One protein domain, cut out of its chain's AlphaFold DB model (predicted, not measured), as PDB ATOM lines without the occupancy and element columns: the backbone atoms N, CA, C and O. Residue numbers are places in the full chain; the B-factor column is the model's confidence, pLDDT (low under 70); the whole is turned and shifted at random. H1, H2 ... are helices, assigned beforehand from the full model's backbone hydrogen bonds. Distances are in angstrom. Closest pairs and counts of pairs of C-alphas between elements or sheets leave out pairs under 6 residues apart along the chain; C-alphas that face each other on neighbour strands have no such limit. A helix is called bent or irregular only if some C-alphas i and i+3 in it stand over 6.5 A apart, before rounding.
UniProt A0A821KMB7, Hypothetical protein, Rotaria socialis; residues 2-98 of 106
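Overview. This is residues 2 to 98 of the 106 residues of the protein "Hypothetical protein" of Rotaria socialis (UniProt A0A821KMB7). Two helices, H1 and H2, lie side by side as a helical hairpin, and H3 folds back from the end of H2 to make a wide V with it, the first residues of H1 sitting inside the corner of the V. The far part of H3, residues 63 to 74, reaches out as a free arm, and beyond it H4 stands alone, touching no helix; at the other end of the hairpin residues 17 to 29, of which 17 to 18 belong to H1, stick out. The printed part has 97 residues with four named helices, H1, H2, H3 and H4 in that order, and no named strand; the class is all helix. The whole is extended, with a radius of gyration of the C-alphas of 20.1 A and spans of 51 by 42 by 29 A.

Along the chain. H1 is residues 2 to 18, 24.2 A from first to last C-alpha, and begins at C-alpha 2 at (-36.343, -29.175, 3.233). H2 is residues 31 to 50, 28.8 A long, and ends at C-alpha 50 at (-29.486, -41.088, 6.089). H3, residues 52 to 74, is the longest helix by residues and measures 32.0 A; it is neither bent nor irregular, but only just: C-alphas 71 and 74 are 6.4 A apart. H4 is residues 80 to 97, 25.6 A long, and ends at C-alpha 97 at (-51.788, -17.381, -25.949).

Arrangement. H1 and H2 touch and form a hairpin, at a shallow tilt of 28 degrees, opposite ways; their closest C-alphas are those of Leu 6 and Leu 40, 6.5 A apart. H1 touches H3 with residues 2 to 4 alone, at a steep tilt of 55 degrees, the same way; the closest C-alphas are those of Leu 3 and Ser 58, 6.6 A apart. H2, with residues 44 to 48 alone, touches residues 54 to 55 of H3 at a steep tilt of 65 degrees, opposite ways; the closest C-alphas are those of Ala 48 and Ile 55, 6.7 A apart. With one of these three pairs at a shallow tilt, the helix packing is only just mostly crossed. H4 is apart from H1, H2 and H3. In H1 and H4 every O i to N i+4 pair is within hydrogen-bond range; in H2 it is 15 of 16 and in H3 17 of 19.

Size, cuts and confidence. The two C-alphas farthest apart are those of Ile 31 and Ser 81, 52.5 A. The printed part has no cut. The link from H1 to H2 is long, with 12 residues, while those from H2 to H3 and from H3 to H4 are tight. The mean pLDDT of the printed part is 85.5, and residues 27 and 76 are under 70.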
ATOM      1  N   PHE A   2     -36.353 -29.601   1.818       81.81
ATOM      2  CA  PHE A   2     -36.343 -29.175   3.233       81.81
ATOM      3  C   PHE A   2     -35.528 -27.899   3.523       81.81
ATOM      4  O   PHE A   2     -36.005 -27.023   4.241       81.81
ATOM      5  N   LEU A   3     -34.358 -27.733   2.891       87.69
ATOM      6  CA  LEU A   3     -33.537 -26.512   2.985       87.69
ATOM      7  C   LEU A   3     -34.291 -25.237   2.565       87.69
ATOM      8  O   LEU A   3     -34.189 -24.211   3.231       87.69
ATOM      9  N   GLY A   4     -35.083 -25.300   1.489       88.19
ATOM     10  CA  GLY A   4     -35.848 -24.146   1.005       88.19
ATOM     11  C   GLY A   4     -36.995 -23.767   1.944       88.19
ATOM     12  O   GLY A   4     -37.257 -22.584   2.160       88.19
ATOM     13  N   ILE A   5     -37.636 -24.763   2.564       90.25
ATOM     14  CA  ILE A   5     -38.702 -24.551   3.556       90.25
ATOM     15  C   ILE A   5     -38.123 -23.898   4.819       90.25
ATOM     16  O   ILE A   5     -38.700 -22.936   5.334       90.25
ATOM     17  N   LEU A   6     -36.958 -24.364   5.280       91.69
ATOM     18  CA  LEU A   6     -36.231 -23.748   6.392       91.69
ATOM     19  C   LEU A   6     -35.892 -22.281   6.085       91.69
ATOM     20  O   LEU A   6     -36.256 -21.403   6.866       91.69
ATOM     21  N   MET A   7     -35.271 -21.999   4.931       90.62
ATOM     22  CA  MET A   7     -34.931 -20.625   4.529       90.62
ATOM     23  C   MET A   7     -36.164 -19.725   4.435       90.62
ATOM     24  O   MET A   7     -36.136 -18.599   4.928       90.62
ATOM     25  N   THR A   8     -37.260 -20.221   3.860       91.31
ATOM     26  CA  THR A   8     -38.516 -19.463   3.746       91.31
ATOM     27  C   THR A   8     -39.084 -19.133   5.125       91.31
ATOM     28  O   THR A   8     -39.445 -17.987   5.391       91.31
ATOM     29  N   THR A   9     -39.104 -20.104   6.039       91.00
ATOM     30  CA  THR A   9     -39.621 -19.902   7.402       91.00
ATOM     31  C   THR A   9     -38.764 -18.909   8.181       91.00
ATOM     32  O   THR A   9     -39.294 -17.995   8.815       91.00
ATOM     33  N   VAL A  10     -37.437 -19.032   8.093       91.38
ATOM     34  CA  VAL A  10     -36.502 -18.070   8.696       91.38
ATOM     35  C   VAL A  10     -36.723 -16.679   8.103       91.38
ATOM     36  O   VAL A  10     -36.819 -15.710   8.851       91.38
ATOM     37  N   GLY A  11     -36.895 -16.573   6.783       90.56
ATOM     38  CA  GLY A  11     -37.215 -15.321   6.100       90.56
ATOM     39  C   GLY A  11     -38.502 -14.673   6.613       90.56
ATOM     40  O   GLY A  11     -38.513 -13.473   6.881       90.56
ATOM     41  N   LEU A  12     -39.563 -15.453   6.840       88.75
ATOM     42  CA  LEU A  12     -40.818 -14.960   7.423       88.75
ATOM     43  C   LEU A  12     -40.626 -14.411   8.846       88.75
ATOM     44  O   LEU A  12     -41.220 -13.387   9.200       88.75
ATOM     45  N   ILE A  13     -39.781 -15.055   9.657       88.44
ATOM     46  CA  ILE A  13     -39.430 -14.572  11.002       88.44
ATOM     47  C   ILE A  13     -38.598 -13.289  10.918       88.44
ATOM     48  O   ILE A  13     -38.917 -12.307  11.587       88.44
ATOM     49  N   VAL A  14     -37.570 -13.259  10.072       88.75
ATOM     50  CA  VAL A  14     -36.728 -12.071   9.866       88.75
ATOM     51  C   VAL A  14     -37.569 -10.893   9.378       88.75
ATOM     52  O   VAL A  14     -37.438  -9.784   9.895       88.75
ATOM     53  N   LEU A  15     -38.501 -11.127   8.451       86.81
ATOM     54  CA  LEU A  15     -39.441 -10.114   7.975       86.81
ATOM     55  C   LEU A  15     -40.331  -9.594   9.111       86.81
ATOM     56  O   LEU A  15     -40.675  -8.412   9.140       86.81
ATOM     57  N   ARG A  16     -40.680 -10.453  10.075       84.06
ATOM     58  CA  ARG A  16     -41.438 -10.058  11.266       84.06
ATOM     59  C   ARG A  16     -40.669  -9.130  12.191       84.06
ATOM     60  O   ARG A  16     -41.278  -8.193  12.699       84.06
ATOM     61  N   PHE A  17     -39.372  -9.350  12.358       82.06
ATOM     62  CA  PHE A  17     -38.525  -8.454  13.142       82.06
ATOM     63  C   PHE A  17     -38.192  -7.157  12.398       82.06
ATOM     64  O   PHE A  17     -38.181  -6.093  13.008       82.06
ATOM     65  N   LYS A  18     -37.960  -7.223  11.082       84.19
ATOM     66  CA  LYS A  18     -37.529  -6.067  10.281       84.19
ATOM     67  C   LYS A  18     -38.672  -5.125   9.887       84.19
ATOM     68  O   LYS A  18     -38.449  -3.925   9.770       84.19
ATOM     69  N   TYR A  19     -39.888  -5.644   9.705       82.75
ATOM     70  CA  TYR A  19     -41.070  -4.854   9.333       82.75
ATOM     71  C   TYR A  19     -42.251  -5.142  10.278       82.75
ATOM     72  O   TYR A  19     -43.202  -5.848   9.911       82.75
ATOM     73  N   PRO A  20     -42.210  -4.606  11.512       75.31
ATOM     74  CA  PRO A  20     -43.265  -4.819  12.501       75.31
ATOM     75  C   PRO A  20     -44.566  -4.068  12.168       75.31
ATOM     76  O   PRO A  20     -45.638  -4.527  12.550       75.31
ATOM     77  N   THR A  21     -44.491  -2.961  11.421       72.19
ATOM     78  CA  THR A  21     -45.595  -2.002  11.202       72.19
ATOM     79  C   THR A  21     -46.528  -2.329  10.032       72.19
ATOM     80  O   THR A  21     -47.473  -1.591   9.780       72.19
ATOM     81  N   ARG A  22     -46.278  -3.404   9.275       77.88
ATOM     82  CA  ARG A  22     -47.168  -3.820   8.175       77.88
ATOM     83  C   ARG A  22     -48.451  -4.426   8.750       77.88
ATOM     84  O   ARG A  22     -48.368  -5.302   9.612       77.88
ATOM     85  N   GLU A  23     -49.614  -4.001   8.257       72.06
ATOM     86  CA  GLU A  23     -50.905  -4.580   8.643       72.06
ATOM     87  C   GLU A  23     -50.949  -6.066   8.269       72.06
ATOM     88  O   GLU A  23     -50.728  -6.450   7.121       72.06
ATOM     89  N   ARG A  24     -51.164  -6.926   9.271       73.38
ATOM     90  CA  ARG A  24     -51.209  -8.382   9.092       73.38
ATOM     91  C   ARG A  24     -52.663  -8.843   9.183       73.38
ATOM     92  O   ARG A  24     -53.191  -8.821  10.296       73.38
ATOM     93  N   PRO A  25     -53.282  -9.309   8.083       73.12
ATOM     94  CA  PRO A  25     -54.655  -9.817   8.109       73.12
ATOM     95  C   PRO A  25     -54.805 -11.104   8.941       73.12
ATOM     96  O   PRO A  25     -55.888 -11.382   9.438       73.12
ATOM     97  N   ILE A  26     -53.723 -11.870   9.157       71.00
ATOM     98  CA  ILE A  26     -53.723 -13.095   9.976       71.00
ATOM     99  C   ILE A  26     -52.525 -13.070  10.937       71.00
ATOM    100  O   ILE A  26     -51.368 -12.963  10.519       71.00
ATOM    101  N   LYS A  27     -52.790 -13.159  12.247       68.50
ATOM    102  CA  LYS A  27     -51.767 -13.132  13.307       68.50
ATOM    103  C   LYS A  27     -51.515 -14.538  13.842       68.50
ATOM    104  O   LYS A  27     -52.274 -15.044  14.658       68.50
ATOM    105  N   VAL A  28     -50.401 -15.137  13.430       81.06
ATOM    106  CA  VAL A  28     -49.919 -16.399  14.009       81.06
ATOM    107  C   VAL A  28     -49.014 -16.140  15.227       81.06
ATOM    108  O   VAL A  28     -48.162 -15.232  15.184       81.06
ATOM    109  N   PRO A  29     -49.161 -16.907  16.322       85.12
ATOM    110  CA  PRO A  29     -48.280 -16.794  17.482       85.12
ATOM    111  C   PRO A  29     -46.851 -17.227  17.117       85.12
ATOM    112  O   PRO A  29     -46.657 -18.191  16.383       85.12
ATOM    113  N   ILE A  30     -45.839 -16.501  17.614       82.25
ATOM    114  CA  ILE A  30     -44.408 -16.678  17.258       82.25
ATOM    115  C   ILE A  30     -43.856 -18.034  17.722       82.25
ATOM    116  O   ILE A  30     -42.899 -18.544  17.152       82.25
ATOM    117  N   ILE A  31     -44.487 -18.656  18.715       88.00
ATOM    118  CA  ILE A  31     -44.060 -19.958  19.226       88.00
ATOM    119  C   ILE A  31     -44.167 -21.073  18.176       88.00
ATOM    120  O   ILE A  31     -43.308 -21.946  18.114       88.00
ATOM    121  N   ILE A  32     -45.166 -20.997  17.294       88.94
ATOM    122  CA  ILE A  32     -45.399 -21.986  16.237       88.94
ATOM    123  C   ILE A  32     -44.237 -22.032  15.232       88.94
ATOM    124  O   ILE A  32     -43.672 -23.110  15.047       88.94
ATOM    125  N   PRO A  33     -43.810 -20.911  14.609       89.00
ATOM    126  CA  PRO A  33     -42.680 -20.943  13.688       89.00
ATOM    127  C   PRO A  33     -41.348 -21.277  14.378       89.00
ATOM    128  O   PRO A  33     -40.483 -21.851  13.724       89.00
ATOM    129  N   ILE A  34     -41.177 -20.993  15.677       89.81
ATOM    130  CA  ILE A  34     -39.977 -21.411  16.425       89.81
ATOM    131  C   ILE A  34     -39.907 -22.938  16.516       89.81
ATOM    132  O   ILE A  34     -38.914 -23.525  16.091       89.81
ATOM    133  N   ILE A  35     -40.971 -23.581  17.010       93.31
ATOM    134  CA  ILE A  35     -41.037 -25.046  17.133       93.31
ATOM    135  C   ILE A  35     -40.839 -25.701  15.763       93.31
ATOM    136  O   ILE A  35     -40.095 -26.672  15.631       93.31
ATOM    137  N   PHE A  36     -41.460 -25.137  14.727       91.81
ATOM    138  CA  PHE A  36     -41.330 -25.642  13.367       91.81
ATOM    139  C   PHE A  36     -39.881 -25.603  12.863       91.81
ATOM    140  O   PHE A  36     -39.400 -26.600  12.330       91.81
ATOM    141  N   ILE A  37     -39.149 -24.503  13.083       92.75
ATOM    142  CA  ILE A  37     -37.726 -24.427  12.718       92.75
ATOM    143  C   ILE A  37     -36.905 -25.452  13.497       92.75
ATOM    144  O   ILE A  37     -36.060 -26.111  12.897       92.75
ATOM    145  N   THR A  38     -37.156 -25.631  14.795       93.75
ATOM    146  CA  THR A  38     -36.447 -26.639  15.597       93.75
ATOM    147  C   THR A  38     -36.616 -28.040  15.007       93.75
ATOM    148  O   THR A  38     -35.626 -28.748  14.817       93.75
ATOM    149  N   ILE A  39     -37.846 -28.413  14.642       93.88
ATOM    150  CA  ILE A  39     -38.138 -29.702  14.003       93.88
ATOM    151  C   ILE A  39     -37.431 -29.804  12.648       93.88
ATOM    152  O   ILE A  39     -36.811 -30.824  12.363       93.88
ATOM    153  N   LEU A  40     -37.470 -28.753  11.822       92.44
ATOM    154  CA  LEU A  40     -36.800 -28.750  10.519       92.44
ATOM    155  C   LEU A  40     -35.282 -28.898  10.632       92.44
ATOM    156  O   LEU A  40     -34.689 -29.613   9.830       92.44
ATOM    157  N   VAL A  41     -34.646 -28.250  11.611       92.31
ATOM    158  CA  VAL A  41     -33.198 -28.376  11.839       92.31
ATOM    159  C   VAL A  41     -32.844 -29.806  12.237       92.31
ATOM    160  O   VAL A  41     -31.904 -30.369  11.679       92.31
ATOM    161  N   MET A  42     -33.615 -30.417  13.140       92.75
ATOM    162  CA  MET A  42     -33.421 -31.825  13.501       92.75
ATOM    163  C   MET A  42     -33.638 -32.749  12.302       92.75
ATOM    164  O   MET A  42     -32.836 -33.648  12.073       92.75
ATOM    165  N   LEU A  43     -34.675 -32.502  11.500       90.50
ATOM    166  CA  LEU A  43     -34.986 -33.316  10.329       90.50
ATOM    167  C   LEU A  43     -33.883 -33.221   9.269       90.50
ATOM    168  O   LEU A  43     -33.472 -34.240   8.730       90.50
ATOM    169  N   ILE A  44     -33.348 -32.021   9.023       90.69
ATOM    170  CA  ILE A  44     -32.193 -31.823   8.137       90.69
ATOM    171  C   ILE A  44     -30.956 -32.530   8.699       90.69
ATOM    172  O   ILE A  44     -30.236 -33.167   7.935       90.69
ATOM    173  N   GLY A  45     -30.719 -32.453  10.014       90.31
ATOM    174  CA  GLY A  45     -29.610 -33.145  10.673       90.31
ATOM    175  C   GLY A  45     -29.685 -34.662  10.501       90.31
ATOM    176  O   GLY A  45     -28.714 -35.280  10.074       90.31
ATOM    177  N   THR A  46     -30.854 -35.254  10.746       89.06
ATOM    178  CA  THR A  46     -31.083 -36.691  10.544       89.06
ATOM    179  C   THR A  46     -30.977 -37.076   9.067       89.06
ATOM    180  O   THR A  46     -30.255 -38.014   8.731       89.06
ATOM    181  N   SER A  47     -31.614 -36.322   8.165       87.31
ATOM    182  CA  SER A  47     -31.545 -36.572   6.720       87.31
ATOM    183  C   SER A  47     -30.143 -36.397   6.140       87.31
ATOM    184  O   SER A  47     -29.848 -36.979   5.102       87.31
ATOM    185  N   ALA A  48     -29.263 -35.628   6.781       87.25
ATOM    186  CA  ALA A  48     -27.874 -35.512   6.346       87.25
ATOM    187  C   ALA A  48     -27.092 -36.809   6.557       87.25
ATOM    188  O   ALA A  48     -26.170 -37.085   5.793       87.25
ATOM    189  N   VAL A  49     -27.476 -37.603   7.558       87.44
ATOM    190  CA  VAL A  49     -26.848 -38.892   7.851       87.44
ATOM    191  C   VAL A  49     -27.467 -40.010   7.012       87.44
ATOM    192  O   VAL A  49     -26.735 -40.868   6.530       87.44
ATOM    193  N   THR A  50     -28.790 -40.008   6.814       88.25
ATOM    194  CA  THR A  50     -29.486 -41.088   6.089       88.25
ATOM    195  C   THR A  50     -29.494 -40.889   4.576       88.25
ATOM    196  O   THR A  50     -29.215 -41.821   3.830       88.25
ATOM    197  N   ASP A  51     -29.782 -39.671   4.119       85.25
ATOM    198  CA  ASP A  51     -30.154 -39.370   2.736       85.25
ATOM    199  C   ASP A  51     -29.434 -38.117   2.233       85.25
ATOM    200  O   ASP A  51     -30.037 -37.133   1.779       85.25
ATOM    201  N   PHE A  52     -28.104 -38.158   2.301       86.50
ATOM    202  CA  PHE A  52     -27.247 -37.042   1.904       86.50
ATOM    203  C   PHE A  52     -27.497 -36.578   0.458       86.50
ATOM    204  O   PHE A  52     -27.392 -35.389   0.142       86.50
ATOM    205  N   GLU A  53     -27.893 -37.493  -0.430       87.06
ATOM    206  CA  GLU A  53     -28.208 -37.181  -1.825       87.06
ATOM    207  C   GLU A  53     -29.375 -36.195  -1.973       87.06
ATOM    208  O   GLU A  53     -29.300 -35.255  -2.771       87.06
ATOM    209  N   ASN A  54     -30.414 -36.325  -1.149       84.69
ATOM    210  CA  ASN A  54     -31.574 -35.435  -1.196       84.69
ATOM    211  C   ASN A  54     -31.216 -34.006  -0.758       84.69
ATOM    212  O   ASN A  54     -31.707 -33.016  -1.323       84.69
ATOM    213  N   ILE A  55     -30.324 -33.876   0.226       88.12
ATOM    214  CA  ILE A  55     -29.809 -32.577   0.674       88.12
ATOM    215  C   ILE A  55     -28.927 -31.954  -0.405       88.12
ATOM    216  O   ILE A  55     -29.118 -30.783  -0.739       88.12
ATOM    217  N   LYS A  56     -28.031 -32.741  -1.007       89.56
ATOM    218  CA  LYS A  56     -27.158 -32.308  -2.107       89.56
ATOM    219  C   LYS A  56     -27.965 -31.731  -3.271       89.56
ATOM    220  O   LYS A  56     -27.685 -30.618  -3.708       89.56
ATOM    221  N   THR A  57     -29.009 -32.424  -3.723       89.81
ATOM    222  CA  THR A  57     -29.877 -31.942  -4.814       89.81
ATOM    223  C   THR A  57     -30.612 -30.658  -4.433       89.81
ATOM    224  O   THR A  57     -30.740 -29.737  -5.239       89.81
ATOM    225  N   SER A  58     -31.050 -30.549  -3.177       87.75
ATOM    226  CA  SER A  58     -31.695 -29.336  -2.666       87.75
ATOM    227  C   SER A  58     -30.748 -28.137  -2.656       87.75
ATOM    228  O   SER A  58     -31.146 -27.036  -3.031       87.75
ATOM    229  N   LEU A  59     -29.505 -28.355  -2.229       91.12
ATOM    230  CA  LEU A  59     -28.470 -27.331  -2.207       91.12
ATOM    231  C   LEU A  59     -28.065 -26.926  -3.625       91.12
ATOM    232  O   LEU A  59     -27.918 -25.738  -3.890       91.12
ATOM    233  N   LEU A  60     -27.955 -27.891  -4.543       93.06
ATOM    234  CA  LEU A  60     -27.666 -27.624  -5.948       93.06
ATOM    235  C   LEU A  60     -28.760 -26.759  -6.574       93.06
ATOM    236  O   LEU A  60     -28.436 -25.758  -7.201       93.06
ATOM    237  N   LEU A  61     -30.038 -27.082  -6.354       91.44
ATOM    238  CA  LEU A  61     -31.158 -26.298  -6.882       91.44
ATOM    239  C   LEU A  61     -31.142 -24.854  -6.356       91.44
ATOM    240  O   LEU A  61     -31.257 -23.914  -7.141       91.44
ATOM    241  N   LEU A  62     -30.934 -24.661  -5.049       91.56
ATOM    242  CA  LEU A  62     -30.765 -23.322  -4.470       91.56
ATOM    243  C   LEU A  62     -29.537 -22.612  -5.055       91.56
ATOM    244  O   LEU A  62     -29.599 -21.429  -5.379       91.56
ATOM    245  N   GLY A  63     -28.451 -23.356  -5.259       92.31
ATOM    246  CA  GLY A  63     -27.246 -22.888  -5.927       92.31
ATOM    247  C   GLY A  63     -27.514 -22.430  -7.356       92.31
ATOM    248  O   GLY A  63     -27.009 -21.382  -7.726       92.31
ATOM    249  N   THR A  64     -28.347 -23.141  -8.128       94.19
ATOM    250  CA  THR A  64     -28.725 -22.763  -9.504       94.19
ATOM    251  C   THR A  64     -29.590 -21.504  -9.578       94.19
ATOM    252  O   THR A  64     -29.573 -20.813 -10.598       94.19
ATOM    253  N   ALA A  65     -30.283 -21.143  -8.495       87.88
ATOM    254  CA  ALA A  65     -31.053 -19.902  -8.439       87.88
ATOM    255  C   ALA A  65     -30.149 -18.655  -8.483       87.88
ATOM    256  O   ALA A  65     -30.534 -17.633  -9.049       87.88
ATOM    257  N   VAL A  66     -28.926 -18.741  -7.946       91.56
ATOM    258  CA  VAL A  66     -27.950 -17.638  -7.945       91.56
ATOM    259  C   VAL A  66     -27.471 -17.265  -9.358       91.56
ATOM    260  O   VAL A  66     -27.636 -16.105  -9.738       91.56
ATOM    261  N   PRO A  67     -26.923 -18.179 -10.186       91.25
ATOM    262  CA  PRO A  67     -26.549 -17.851 -11.553       91.25
ATOM    263  C   PRO A  67     -27.772 -17.454 -12.381       91.25
ATOM    264  O   PRO A  67     -27.666 -16.521 -13.170       91.25
ATOM    265  N   ALA A  68     -28.944 -18.066 -12.169       90.25
ATOM    266  CA  ALA A  68     -30.173 -17.638 -12.843       90.25
ATOM    267  C   ALA A  68     -30.517 -16.164 -12.550       90.25
ATOM    268  O   ALA A  68     -30.844 -15.420 -13.476       90.25
ATOM    269  N   TYR A  69     -30.371 -15.709 -11.298       88.56
ATOM    270  CA  TYR A  69     -30.529 -14.296 -10.937       88.56
ATOM    271  C   TYR A  69     -29.493 -13.400 -11.629       88.56
ATOM    272  O   TYR A  69     -29.837 -12.328 -12.130       88.56
ATOM    273  N   ILE A  70     -28.239 -13.849 -11.714       86.69
ATOM    274  CA  ILE A  70     -27.173 -13.090 -12.375       86.69
ATOM    275  C   ILE A  70     -27.467 -12.932 -13.875       86.69
ATOM    276  O   ILE A  70     -27.447 -11.814 -14.388       86.69
ATOM    277  N   PHE A  71     -27.801 -14.020 -14.574       85.38
ATOM    278  CA  PHE A  71     -28.128 -13.993 -16.006       85.38
ATOM    279  C   PHE A  71     -29.422 -13.221 -16.311       85.38
ATOM    280  O   PHE A  71     -29.533 -12.537 -17.336       85.38
ATOM    281  N   GLY A  72     -30.421 -13.344 -15.435       83.19
ATOM    282  CA  GLY A  72     -31.733 -12.732 -15.598       83.19
ATOM    283  C   GLY A  72     -31.740 -11.239 -15.290       83.19
ATOM    284  O   GLY A  72     -32.189 -10.455 -16.126       83.19
ATOM    285  N   VAL A  73     -31.230 -10.853 -14.122       81.75
ATOM    286  CA  VAL A  73     -31.430  -9.519 -13.539       81.75
ATOM    287  C   VAL A  73     -30.133  -8.719 -13.480       81.75
ATOM    288  O   VAL A  73     -30.098  -7.601 -13.980       81.75
ATOM    289  N   ALA A  74     -29.060  -9.279 -12.912       81.56
ATOM    290  CA  ALA A  74     -27.820  -8.522 -12.687       81.56
ATOM    291  C   ALA A  74     -27.053  -8.199 -13.984       81.56
ATOM    292  O   ALA A  74     -26.188  -7.325 -14.007       81.56
ATOM    293  N   TRP A  75     -27.348  -8.906 -15.078       78.06
ATOM    294  CA  TRP A  75     -26.751  -8.634 -16.378       78.06
ATOM    295  C   TRP A  75     -27.404  -7.413 -17.044       78.06
ATOM    296  O   TRP A  75     -28.275  -7.548 -17.901       78.06
ATOM    297  N   GLU A  76     -26.956  -6.214 -16.667       66.75
ATOM    298  CA  GLU A  76     -27.487  -4.945 -17.195       66.75
ATOM    299  C   GLU A  76     -27.091  -4.693 -18.663       66.75
ATOM    300  O   GLU A  76     -27.869  -4.158 -19.450       66.75
ATOM    301  N   LYS A  77     -25.892  -5.124 -19.083       72.62
ATOM    302  CA  LYS A  77     -25.414  -4.990 -20.473       72.62
ATOM    303  C   LYS A  77     -25.689  -6.243 -21.304       72.62
ATOM    304  O   LYS A  77     -24.750  -6.905 -21.756       72.62
ATOM    305  N   LYS A  78     -26.962  -6.588 -21.511       72.00
ATOM    306  CA  LYS A  78     -27.310  -7.708 -22.401       72.00
ATOM    307  C   LYS A  78     -26.971  -7.355 -23.858       72.00
ATOM    308  O   LYS A  78     -27.320  -6.265 -24.318       72.00
ATOM    309  N   PRO A  79     -26.307  -8.243 -24.620       76.81
ATOM    310  CA  PRO A  79     -26.051  -8.005 -26.035       76.81
ATOM    311  C   PRO A  79     -27.375  -7.927 -26.803       76.81
ATOM    312  O   PRO A  79     -28.296  -8.706 -26.548       76.81
ATOM    313  N   LYS A  80     -27.461  -7.013 -27.780       71.62
ATOM    314  CA  LYS A  80     -28.691  -6.740 -28.552       71.62
ATOM    315  C   LYS A  80     -29.334  -8.013 -29.122       71.62
ATOM    316  O   LYS A  80     -30.547  -8.143 -29.075       71.62
ATOM    317  N   SER A  81     -28.524  -8.981 -29.562       73.81
ATOM    318  CA  SER A  81     -28.988 -10.282 -30.074       73.81
ATOM    319  C   SER A  81     -29.788 -11.095 -29.045       73.81
ATOM    320  O   SER A  81     -30.825 -11.660 -29.385       73.81
ATOM    321  N   PHE A  82     -29.367 -11.107 -27.774       78.62
ATOM    322  CA  PHE A  82     -30.076 -11.836 -26.717       78.62
ATOM    323  C   PHE A  82     -31.440 -11.201 -26.426       78.62
ATOM    324  O   PHE A  82     -32.436 -11.906 -26.282       78.62
ATOM    325  N   ASN A  83     -31.505  -9.867 -26.418       78.38
ATOM    326  CA  ASN A  83     -32.766  -9.156 -26.226       78.38
ATOM    327  C   ASN A  83     -33.723  -9.357 -27.413       78.38
ATOM    328  O   ASN A  83     -34.917  -9.567 -27.219       78.38
ATOM    329  N   THR A  84     -33.201  -9.373 -28.645       79.31
ATOM    330  CA  THR A  84     -34.001  -9.660 -29.845       79.31
ATOM    331  C   THR A  84     -34.579 -11.076 -29.824       79.31
ATOM    332  O   THR A  84     -35.752 -11.255 -30.144       79.31
ATOM    333  N   GLN A  85     -33.794 -12.082 -29.421       82.38
ATOM    334  CA  GLN A  85     -34.286 -13.460 -29.290       82.38
ATOM    335  C   GLN A  85     -35.350 -13.584 -28.200       82.38
ATOM    336  O   GLN A  85     -36.404 -14.170 -28.442       82.38
ATOM    337  N   TYR A  86     -35.107 -12.986 -27.031       83.88
ATOM    338  CA  TYR A  86     -36.072 -12.963 -25.936       83.88
ATOM    339  C   TYR A  86     -37.394 -12.305 -26.357       83.88
ATOM    340  O   TYR A  86     -38.459 -12.876 -26.137       83.88
ATOM    341  N   ASN A  87     -37.332 -11.163 -27.048       82.38
ATOM    342  CA  ASN A  87     -38.519 -10.464 -27.539       82.38
ATOM    343  C   ASN A  87     -39.259 -11.255 -28.636       82.38
ATOM    344  O   ASN A  87     -40.483 -11.300 -28.651       82.38
ATOM    345  N   SER A  88     -38.538 -11.930 -29.538       83.75
ATOM    346  CA  SER A  88     -39.148 -12.799 -30.559       83.75
ATOM    347  C   SER A  88     -39.874 -13.997 -29.939       83.75
ATOM    348  O   SER A  88     -41.000 -14.329 -30.322       83.75
ATOM    349  N   PHE A  89     -39.260 -14.617 -28.928       87.44
ATOM    350  CA  PHE A  89     -39.872 -15.695 -28.161       87.44
ATOM    351  C   PHE A  89     -41.110 -15.209 -27.393       87.44
ATOM    352  O   PHE A  89     -42.165 -15.836 -27.481       87.44
ATOM    353  N   ALA A  90     -41.015 -14.056 -26.725       85.69
ATOM    354  CA  ALA A  90     -42.139 -13.428 -26.034       85.69
ATOM    355  C   ALA A  90     -43.294 -13.104 -26.997       85.69
ATOM    356  O   ALA A  90     -44.428 -13.492 -26.727       85.69
ATOM    357  N   MET A  91     -43.015 -12.509 -28.161       84.50
ATOM    358  CA  MET A  91     -44.022 -12.235 -29.197       84.50
ATOM    359  C   MET A  91     -44.669 -13.509 -29.751       84.50
ATOM    360  O   MET A  91     -45.861 -13.519 -30.056       84.50
ATOM    361  N   THR A  92     -43.905 -14.593 -29.891       87.56
ATOM    362  CA  THR A  92     -44.440 -15.886 -30.344       87.56
ATOM    363  C   THR A  92     -45.388 -16.471 -29.300       87.56
ATOM    364  O   THR A  92     -46.496 -16.878 -29.642       87.56
ATOM    365  N   LEU A  93     -44.995 -16.443 -28.024       87.25
ATOM    366  CA  LEU A  93     -45.855 -16.852 -26.915       87.25
ATOM    367  C   LEU A  93     -47.119 -15.994 -26.835       87.25
ATOM    368  O   LEU A  93     -48.215 -16.534 -26.740       87.25
ATOM    369  N   GLN A  94     -46.998 -14.675 -26.941       87.19
ATOM    370  CA  GLN A  94     -48.145 -13.763 -26.890       87.19
ATOM    371  C   GLN A  94     -49.146 -14.021 -28.010       87.19
ATOM    372  O   GLN A  94     -50.347 -14.010 -27.762       87.19
ATOM    373  N   LYS A  95     -48.665 -14.323 -29.222       84.88
ATOM    374  CA  LYS A  95     -49.528 -14.716 -30.343       84.88
ATOM    375  C   LYS A  95     -50.226 -16.056 -30.097       84.88
ATOM    376  O   LYS A  95     -51.411 -16.160 -30.385       84.88
ATOM    377  N   ILE A  96     -49.521 -17.056 -29.557       91.31
ATOM    378  CA  ILE A  96     -50.091 -18.382 -29.250       91.31
ATOM    379  C   ILE A  96     -51.163 -18.284 -28.158       91.31
ATOM    380  O   ILE A  96     -52.221 -18.894 -28.279       91.31
ATOM    381  N   PHE A  97     -50.896 -17.515 -27.102       88.50
ATOM    382  CA  PHE A  97     -51.788 -17.381 -25.949       88.50
ATOM    383  C   PHE A  97     -52.817 -16.250 -26.090       88.50
ATOM    384  O   PHE A  97     -53.614 -16.054 -25.179       88.50
ATOM    385  N   HIS A  98     -52.808 -15.511 -27.207       85.12
ATOM    386  CA  HIS A  98     -53.632 -14.319 -27.437       85.12
ATOM    387  C   HIS A  98     -53.582 -13.325 -26.258       85.12
ATOM    388  O   HIS A  98     -54.587 -12.744 -25.857       85.12
TER     389      HIS A  98